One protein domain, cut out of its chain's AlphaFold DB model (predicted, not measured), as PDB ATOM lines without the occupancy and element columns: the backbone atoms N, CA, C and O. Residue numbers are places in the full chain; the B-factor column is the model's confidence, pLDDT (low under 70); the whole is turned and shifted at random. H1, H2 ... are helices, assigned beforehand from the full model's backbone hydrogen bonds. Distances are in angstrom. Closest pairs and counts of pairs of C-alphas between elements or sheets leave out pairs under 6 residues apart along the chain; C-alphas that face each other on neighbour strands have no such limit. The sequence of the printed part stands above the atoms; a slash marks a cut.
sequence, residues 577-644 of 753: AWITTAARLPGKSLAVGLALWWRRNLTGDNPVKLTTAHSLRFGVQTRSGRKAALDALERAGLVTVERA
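What this domain is: This is residues 577 to 644 of the 753 residues of a protein of Symbiodinium sp. CCMP2456 (UniProt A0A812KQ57). The long helix H2 is the middle of a small, all-helix domain: H1 folds back on its residues 589 to 593, H4 packs on the same residues about perpendicular, and short H3 packs farther along. Residues 601 to 606 stick out. The 68 printed residues, with four named helices, H1 to H4, and no named strand, are compact: radius of gyration of the C-alphas 10.9 A, spans 27 by 25 by 24 A.

How they stand to each other: H1, residues 577 to 584, and H2, residues 589 to 603, form a hairpin; their closest C-alphas, Ala 582 and Leu 590, are 5.0 A apart. H3, residues 612 to 616, touches H2, C-alphas 615 and 595 closest at 6.0 A. H4, residues 623 to 635, touches H2, C-alphas 629 and 589 closest at 4.3 A. In these helices every O i to N i+4 pair is within hydrogen-bond range.

Where its parts are: H1, 10.9 A long, begins at C-alpha 577 (-20.046, 22.554, 6.339). H2 spans 21.3 A, H3 6.0 A and H4 18.4 A, ending at C-alpha 635 (-20.121, 6.896, 6.640).

The domain as a whole: The printed part has no cut and no long link. Residues 603 to 607 and 642 to 644 are among those under pLDDT 70.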
ATOM      1  N   ALA A 577     -20.006  23.694   5.424       64.88
ATOM      2  CA  ALA A 577     -20.046  22.554   6.339       64.88
ATOM      3  C   ALA A 577     -19.790  21.216   5.615       64.88
ATOM      4  O   ALA A 577     -19.046  20.372   6.105       64.88
ATOM      5  N   TRP A 578     -20.338  21.043   4.406       86.06
ATOM      6  CA  TRP A 578     -20.146  19.830   3.610       86.06
ATOM      7  C   TRP A 578     -18.687  19.685   3.157       86.06
ATOM      8  O   TRP A 578     -18.094  18.617   3.314       86.06
ATOM      9  N   ILE A 579     -18.073  20.761   2.643       85.12
ATOM     10  CA  ILE A 579     -16.683  20.713   2.164       85.12
ATOM     11  C   ILE A 579     -15.684  20.575   3.320       85.12
ATOM     12  O   ILE A 579     -14.711  19.835   3.185       85.12
ATOM     13  N   THR A 580     -15.939  21.203   4.476       76.06
ATOM     14  CA  THR A 580     -15.091  21.055   5.668       76.06
ATOM     15  C   THR A 580     -15.167  19.649   6.249       76.06
ATOM     16  O   THR A 580     -14.135  19.102   6.634       76.06
ATOM     17  N   THR A 581     -16.352  19.027   6.262       78.50
ATOM     18  CA  THR A 581     -16.503  17.632   6.700       78.50
ATOM     19  C   THR A 581     -15.805  16.688   5.724       78.50
ATOM     20  O   THR A 581     -15.015  15.854   6.153       78.50
ATOM     21  N   ALA A 582     -15.979  16.873   4.409       84.06
ATOM     22  CA  ALA A 582     -15.296  16.066   3.394       84.06
ATOM     23  C   ALA A 582     -13.760  16.200   3.437       84.06
ATOM     24  O   ALA A 582     -13.053  15.226   3.169       84.06
ATOM     25  N   ALA A 583     -13.239  17.386   3.775       86.12
ATOM     26  CA  ALA A 583     -11.804  17.662   3.876       86.12
ATOM     27  C   ALA A 583     -11.129  16.988   5.082       86.12
ATOM     28  O   ALA A 583      -9.934  16.715   5.031       86.12
ATOM     29  N   ARG A 584     -11.885  16.700   6.149       85.12
ATOM     30  CA  ARG A 584     -11.384  16.009   7.350       85.12
ATOM     31  C   ARG A 584     -11.391  14.483   7.214       85.12
ATOM     32  O   ARG A 584     -10.834  13.793   8.063       85.12
ATOM     33  N   LEU A 585     -12.010  13.946   6.160       86.62
ATOM     34  CA  LEU A 585     -12.060  12.507   5.919       86.62
ATOM     35  C   LEU A 585     -10.749  11.994   5.305       86.62
ATOM     36  O   LEU A 585     -10.171  12.646   4.432       86.62
ATOM     37  N   PRO A 586     -10.298  10.793   5.699       78.19
ATOM     38  CA  PRO A 586      -9.009  10.264   5.278       78.19
ATOM     39  C   PRO A 586      -8.960   9.960   3.774       78.19
ATOM     40  O   PRO A 586      -9.974   9.737   3.104       78.19
ATOM     41  N   GLY A 587      -7.743   9.889   3.236       86.50
ATOM     42  CA  GLY A 587      -7.489   9.469   1.860       86.50
ATOM     43  C   GLY A 587      -7.916  10.502   0.812       86.50
ATOM     44  O   GLY A 587      -7.609  11.683   0.916       86.50
ATOM     45  N   LYS A 588      -8.582  10.049  -0.258       86.31
ATOM     46  CA  LYS A 588      -8.976  10.887  -1.410       86.31
ATOM     47  C   LYS A 588     -10.441  11.347  -1.352       86.31
ATOM     48  O   LYS A 588     -11.043  11.625  -2.388       86.31
ATOM     49  N   SER A 589     -11.012  11.419  -0.152       88.44
ATOM     50  CA  SER A 589     -12.439  11.676   0.088       88.44
ATOM     51  C   SER A 589     -12.905  13.029  -0.461       88.44
ATOM     52  O   SER A 589     -13.844  13.063  -1.253       88.44
ATOM     53  N   LEU A 590     -12.187  14.126  -0.184       88.88
ATOM     54  CA  LEU A 590     -12.507  15.441  -0.759       88.88
ATOM     55  C   LEU A 590     -12.434  15.447  -2.297       88.88
ATOM     56  O   LEU A 590     -13.326  15.969  -2.960       88.88
ATOM     57  N   ALA A 591     -11.408  14.820  -2.876       86.69
ATOM     58  CA  ALA A 591     -11.227  14.754  -4.327       86.69
ATOM     59  C   ALA A 591     -12.359  13.976  -5.023       86.69
ATOM     60  O   ALA A 591     -12.872  14.405  -6.057       86.69
ATOM     61  N   VAL A 592     -12.797  12.856  -4.436       84.62
ATOM     62  CA  VAL A 592     -13.966  12.103  -4.917       84.62
ATOM     63  C   VAL A 592     -15.254  12.910  -4.737       84.62
ATOM     64  O   VAL A 592     -16.085  12.923  -5.646       84.62
ATOM     65  N   GLY A 593     -15.397  13.636  -3.628       84.94
ATOM     66  CA  GLY A 593     -16.529  14.526  -3.371       84.94
ATOM     67  C   GLY A 593     -16.660  15.654  -4.401       84.94
ATOM     68  O   GLY A 593     -17.740  15.876  -4.948       84.94
ATOM     69  N   LEU A 594     -15.553  16.318  -4.746       87.62
ATOM     70  CA  LEU A 594     -15.521  17.348  -5.791       87.62
ATOM     71  C   LEU A 594     -15.806  16.768  -7.183       87.62
ATOM     72  O   LEU A 594     -16.509  17.397  -7.973       87.62
ATOM     73  N   ALA A 595     -15.344  15.547  -7.472       84.50
ATOM     74  CA  ALA A 595     -15.663  14.858  -8.722       84.50
ATOM     75  C   ALA A 595     -17.166  14.558  -8.866       84.50
ATOM     76  O   ALA A 595     -17.709  14.644  -9.970       84.50
ATOM     77  N   LEU A 596     -17.843  14.229  -7.760       80.75
ATOM     78  CA  LEU A 596     -19.293  14.019  -7.722       80.75
ATOM     79  C   LEU A 596     -20.054  15.329  -7.953       80.75
ATOM     80  O   LEU A 596     -20.934  15.360  -8.813       80.75
ATOM     81  N   TRP A 597     -19.674  16.415  -7.271       81.44
ATOM     82  CA  TRP A 597     -20.240  17.752  -7.499       81.44
ATOM     83  C   TRP A 597     -20.039  18.221  -8.938       81.44
ATOM     84  O   TRP A 597     -20.974  18.689  -9.584       81.44
ATOM     85  N   TRP A 598     -18.829  18.067  -9.471       84.50
ATOM     86  CA  TRP A 598     -18.525  18.420 -10.853       84.50
ATOM     87  C   TRP A 598     -19.394  17.635 -11.835       84.50
ATOM     88  O   TRP A 598     -20.001  18.220 -12.730       84.50
ATOM     89  N   ARG A 599     -19.505  16.314 -11.644       78.75
ATOM     90  CA  ARG A 599     -20.293  15.463 -12.535       78.75
ATOM     91  C   ARG A 599     -21.787  15.772 -12.456       78.75
ATOM     92  O   ARG A 599     -22.399  15.888 -13.513       78.75
ATOM     93  N   ARG A 600     -22.341  15.954 -11.251       74.44
ATOM     94  CA  ARG A 600     -23.739  16.368 -11.038       74.44
ATOM     95  C   ARG A 600     -24.042  17.658 -11.778       74.44
ATOM     96  O   ARG A 600     -25.027  17.745 -12.489       74.44
ATOM     97  N   ASN A 601     -23.181  18.656 -11.634       72.00
ATOM     98  CA  ASN A 601     -23.394  19.954 -12.263       72.00
ATOM     99  C   ASN A 601     -23.253  19.920 -13.785       72.00
ATOM    100  O   ASN A 601     -23.849  20.748 -14.469       72.00
ATOM    101  N   LEU A 602     -22.464  18.981 -14.309       70.38
ATOM    102  CA  LEU A 602     -22.300  18.794 -15.743       70.38
ATOM    103  C   LEU A 602     -23.509  18.090 -16.379       70.38
ATOM    104  O   LEU A 602     -23.826  18.391 -17.524       70.38
ATOM    105  N   THR A 603     -24.156  17.148 -15.681       69.94
ATOM    106  CA  THR A 603     -25.266  16.364 -16.259       69.94
ATOM    107  C   THR A 603     -26.651  16.702 -15.727       69.94
ATOM    108  O   THR A 603     -27.632  16.378 -16.378       69.94
ATOM    109  N   GLY A 604     -26.749  17.346 -14.566       61.81
ATOM    110  CA  GLY A 604     -28.004  17.561 -13.843       61.81
ATOM    111  C   GLY A 604     -28.539  16.314 -13.129       61.81
ATOM    112  O   GLY A 604     -29.523  16.420 -12.405       61.81
ATOM    113  N   ASP A 605     -27.895  15.153 -13.289       62.34
ATOM    114  CA  ASP A 605     -28.411  13.884 -12.776       62.34
ATOM    115  C   ASP A 605     -28.307  13.799 -11.248       62.34
ATOM    116  O   ASP A 605     -27.261  14.079 -10.657       62.34
ATOM    117  N   ASN A 606     -29.367  13.313 -10.616       65.31
ATOM    118  CA  ASN A 606     -29.343  12.722  -9.287       65.31
ATOM    119  C   ASN A 606     -30.243  11.484  -9.371       65.31
ATOM    120  O   ASN A 606     -31.433  11.656  -9.627       65.31
ATOM    121  N   PRO A 607     -29.710  10.261  -9.260       62.91
ATOM    122  CA  PRO A 607     -28.368   9.922  -8.779       62.91
ATOM    123  C   PRO A 607     -27.218  10.072  -9.815       62.91
ATOM    124  O   PRO A 607     -27.423   9.958 -11.020       62.91
ATOM    125  N   VAL A 608     -25.966  10.263  -9.363       70.44
ATOM    126  CA  VAL A 608     -24.789  10.523 -10.236       70.44
ATOM    127  C   VAL A 608     -23.924   9.279 -10.477       70.44
ATOM    128  O   VAL A 608     -23.457   8.629  -9.543       70.44
ATOM    129  N   LYS A 609     -23.578   8.988 -11.741       71.19
ATOM    130  CA  LYS A 609     -22.638   7.903 -12.089       71.19
ATOM    131  C   LYS A 609     -21.173   8.362 -12.102       71.19
ATOM    132  O   LYS A 609     -20.739   9.086 -13.003       71.19
ATOM    133  N   LEU A 610     -20.361   7.842 -11.177       69.31
ATOM    134  CA  LEU A 610     -18.917   8.118 -11.123       69.31
ATOM    135  C   LEU A 610     -18.077   7.019 -11.811       69.31
ATOM    136  O   LEU A 610     -18.013   5.868 -11.367       69.31
ATOM    137  N   THR A 611     -17.397   7.368 -12.906       70.62
ATOM    138  CA  THR A 611     -16.487   6.475 -13.650       70.62
ATOM    139  C   THR A 611     -15.032   6.699 -13.226       70.62
ATOM    140  O   THR A 611     -14.722   7.683 -12.559       70.62
ATOM    141  N   THR A 612     -14.129   5.782 -13.586       62.72
ATOM    142  CA  THR A 612     -12.694   5.941 -13.281       62.72
ATOM    143  C   THR A 612     -12.114   7.177 -13.977       62.72
ATOM    144  O   THR A 612     -11.350   7.906 -13.359       62.72
ATOM    145  N   ALA A 613     -12.552   7.481 -15.204       64.88
ATOM    146  CA  ALA A 613     -12.142   8.682 -15.934       64.88
ATOM    147  C   ALA A 613     -12.553   9.985 -15.220       64.88
ATOM    148  O   ALA A 613     -11.775  10.932 -15.172       64.88
ATOM    149  N   HIS A 614     -13.743  10.025 -14.603       75.00
ATOM    150  CA  HIS A 614     -14.174  11.191 -13.820       75.00
ATOM    151  C   HIS A 614     -13.293  11.396 -12.586       75.00
ATOM    152  O   HIS A 614     -12.919  12.519 -12.284       75.00
ATOM    153  N   SER A 615     -12.944  10.316 -11.884       71.88
ATOM    154  CA  SER A 615     -12.116  10.373 -10.675       71.88
ATOM    155  C   SER A 615     -10.642  10.666 -10.975       71.88
ATOM    156  O   SER A 615      -9.985  11.349 -10.191       71.88
ATOM    157  N   LEU A 616     -10.140  10.229 -12.136       70.00
ATOM    158  CA  LEU A 616      -8.774  10.495 -12.589       70.00
ATOM    159  C   LEU A 616      -8.506  11.999 -12.737       70.00
ATOM    160  O   LEU A 616      -7.447  12.470 -12.335       70.00
ATOM    161  N   ARG A 617      -9.500  12.760 -13.219       72.94
ATOM    162  CA  ARG A 617      -9.440  14.227 -13.338       72.94
ATOM    163  C   ARG A 617      -9.198  14.939 -12.001       72.94
ATOM    164  O   ARG A 617      -8.704  16.058 -11.988       72.94
ATOM    165  N   PHE A 618      -9.516  14.277 -10.891       80.00
ATOM    166  CA  PHE A 618      -9.315  14.769  -9.529       80.00
ATOM    167  C   PHE A 618      -8.165  14.037  -8.814       80.00
ATOM    168  O   PHE A 618      -8.100  14.014  -7.589       80.00
ATOM    169  N   GLY A 619      -7.256  13.401  -9.564       77.06
ATOM    170  CA  GLY A 619      -6.069  12.744  -9.010       77.06
ATOM    171  C   GLY A 619      -6.352  11.423  -8.287       77.06
ATOM    172  O   GLY A 619      -5.536  10.972  -7.482       77.06
ATOM    173  N   VAL A 620      -7.500  10.783  -8.546       79.94
ATOM    174  CA  VAL A 620      -7.867   9.484  -7.960       79.94
ATOM    175  C   VAL A 620      -7.707   8.388  -9.010       79.94
ATOM    176  O   VAL A 620      -8.609   8.110  -9.800       79.94
ATOM    177  N   GLN A 621      -6.524   7.777  -9.011       73.88
ATOM    178  CA  GLN A 621      -6.089   6.826 -10.039       73.88
ATOM    179  C   GLN A 621      -6.545   5.384  -9.757       73.88
ATOM    180  O   GLN A 621      -6.813   4.622 -10.684       73.88
ATOM    181  N   THR A 622      -6.673   4.995  -8.482       74.12
ATOM    182  CA  THR A 622      -6.910   3.596  -8.094       74.12
ATOM    183  C   THR A 622      -8.380   3.301  -7.787       74.12
ATOM    184  O   THR A 622      -9.103   4.081  -7.158       74.12
ATOM    185  N   ARG A 623      -8.844   2.111  -8.198       67.56
ATOM    186  CA  ARG A 623     -10.206   1.637  -7.897       67.56
ATOM    187  C   ARG A 623     -10.421   1.438  -6.393       67.56
ATOM    188  O   ARG A 623     -11.515   1.732  -5.915       67.56
ATOM    189  N   SER A 624      -9.400   0.966  -5.678       71.88
ATOM    190  CA  SER A 624      -9.397   0.811  -4.219       71.88
ATOM    191  C   SER A 624      -9.484   2.161  -3.507       71.88
ATOM    192  O   SER A 624     -10.354   2.330  -2.658       71.88
ATOM    193  N   GLY A 625      -8.682   3.153  -3.916       74.94
ATOM    194  CA  GLY A 625      -8.697   4.501  -3.340       74.94
ATOM    195  C   GLY A 625     -10.031   5.219  -3.538       74.94
ATOM    196  O   GLY A 625     -10.543   5.845  -2.615       74.94
ATOM    197  N   ARG A 626     -10.660   5.052  -4.708       77.44
ATOM    198  CA  ARG A 626     -12.018   5.559  -4.951       77.44
ATOM    199  C   ARG A 626     -13.074   4.854  -4.097       77.44
ATOM    200  O   ARG A 626     -13.993   5.515  -3.629       77.44
ATOM    201  N   LYS A 627     -12.972   3.531  -3.917       77.25
ATOM    202  CA  LYS A 627     -13.904   2.765  -3.073       77.25
ATOM    203  C   LYS A 627     -13.800   3.223  -1.615       77.25
ATOM    204  O   LYS A 627     -14.814   3.591  -1.046       77.25
ATOM    205  N   ALA A 628     -12.586   3.302  -1.071       80.38
ATOM    206  CA  ALA A 628     -12.348   3.762   0.297       80.38
ATOM    207  C   ALA A 628     -12.846   5.200   0.537       80.38
ATOM    208  O   ALA A 628     -13.422   5.487   1.581       80.38
ATOM    209  N   ALA A 629     -12.669   6.089  -0.444       83.62
ATOM    210  CA  ALA A 629     -13.178   7.458  -0.392       83.62
ATOM    211  C   ALA A 629     -14.718   7.526  -0.427       83.62
ATOM    212  O   ALA A 629     -15.306   8.306   0.313       83.62
ATOM    213  N   LEU A 630     -15.379   6.701  -1.248       80.31
ATOM    214  CA  LEU A 630     -16.844   6.600  -1.255       80.31
ATOM    215  C   LEU A 630     -17.375   6.021   0.063       80.31
ATOM    216  O   LEU A 630     -18.320   6.574   0.610       80.31
ATOM    217  N   ASP A 631     -16.728   4.985   0.607       80.19
ATOM    218  CA  ASP A 631     -17.063   4.406   1.917       80.19
ATOM    219  C   ASP A 631     -16.926   5.449   3.045       80.19
ATOM    220  O   ASP A 631     -17.734   5.494   3.968       80.19
ATOM    221  N   ALA A 632     -15.898   6.305   2.987       81.50
ATOM    222  CA  ALA A 632     -15.677   7.365   3.970       81.50
ATOM    223  C   ALA A 632     -16.715   8.495   3.866       81.50
ATOM    224  O   ALA A 632     -17.227   8.931   4.893       81.50
ATOM    225  N   LEU A 633     -17.043   8.940   2.649       81.31
ATOM    226  CA  LEU A 633     -18.078   9.953   2.421       81.31
ATOM    227  C   LEU A 633     -19.472   9.447   2.827       81.31
ATOM    228  O   LEU A 633     -20.249  10.209   3.396       81.31
ATOM    229  N   GLU A 634     -19.765   8.170   2.565       80.94
ATOM    230  CA  GLU A 634     -21.025   7.515   2.937       80.94
ATOM    231  C   GLU A 634     -21.171   7.385   4.457       80.94
ATOM    232  O   GLU A 634     -22.183   7.799   5.015       80.94
ATOM    233  N   ARG A 635     -20.124   6.931   5.163       81.62
ATOM    234  CA  ARG A 635     -20.121   6.896   6.640       81.62
ATOM    235  C   ARG A 635     -20.272   8.273   7.285       81.62
ATOM    236  O   ARG A 635     -20.809   8.367   8.379       81.62
ATOM    237  N   ALA A 636     -19.799   9.326   6.620       77.56
ATOM    238  CA  ALA A 636     -19.950  10.704   7.081       77.56
ATOM    239  C   ALA A 636     -21.323  11.319   6.741       77.56
ATOM    240  O   ALA A 636     -21.526  12.508   6.976       77.56
ATOM    241  N   GLY A 637     -22.241  10.547   6.144       75.81
ATOM    242  CA  GLY A 637     -23.583  11.001   5.767       75.81
ATOM    243  C   GLY A 637     -23.607  12.020   4.623       75.81
ATOM    244  O   GLY A 637     -24.632  12.653   4.380       75.81
ATOM    245  N   LEU A 638     -22.485  12.206   3.920       76.50
ATOM    246  CA  LEU A 638     -22.346  13.232   2.884       76.50
ATOM    247  C   LEU A 638     -22.905  12.787   1.527       76.50
ATOM    248  O   LEU A 638     -23.220  13.648   0.703       76.50
ATOM    249  N   VAL A 639     -22.994  11.471   1.288       77.62
ATOM    250  CA  VAL A 639     -23.512  10.820   0.067       77.62
ATOM    251  C   VAL A 639     -24.102   9.440   0.400       77.62
ATOM    252  O   VAL A 639     -23.707   8.841   1.395       77.62
ATOM    253  N   THR A 640     -24.946   8.893  -0.476       70.56
ATOM    254  CA  THR A 640     -25.459   7.510  -0.399       70.56
ATOM    255  C   THR A 640     -25.014   6.719  -1.633       70.56
ATOM    256  O   THR A 640     -25.174   7.194  -2.762       70.56
ATOM    257  N   VAL A 641     -24.438   5.520  -1.463       71.81
ATOM    258  CA  VAL A 641     -23.776   4.777  -2.553       71.81
ATOM    259  C   VAL A 641     -24.424   3.415  -2.807       71.81
ATOM    260  O   VAL A 641     -24.222   2.453  -2.068       71.81
ATOM    261  N   GLU A 642     -25.091   3.256  -3.954       62.69
ATOM    262  CA  GLU A 642     -25.650   1.956  -4.342       62.69
ATOM    263  C   GLU A 642     -24.613   1.043  -5.049       62.69
ATOM    264  O   GLU A 642     -23.920   1.449  -5.994       62.69
ATOM    265  N   ARG A 643     -24.487  -0.227  -4.619       59.00
ATOM    266  CA  ARG A 643     -23.466  -1.187  -5.109       59.00
ATOM    267  C   ARG A 643     -24.091  -2.415  -5.788       59.00
ATOM    268  O   ARG A 643     -24.897  -3.112  -5.180       59.00
ATOM    269  N   ALA A 644     -23.652  -2.735  -7.014       48.81
ATOM    270  CA  ALA A 644     -24.051  -3.934  -7.778       48.81
ATOM    271  C   ALA A 644     -22.972  -5.054  -7.765       48.81
ATOM    272  O   ALA A 644     -21.787  -4.718  -7.640       48.81
TER     273      ALA A 644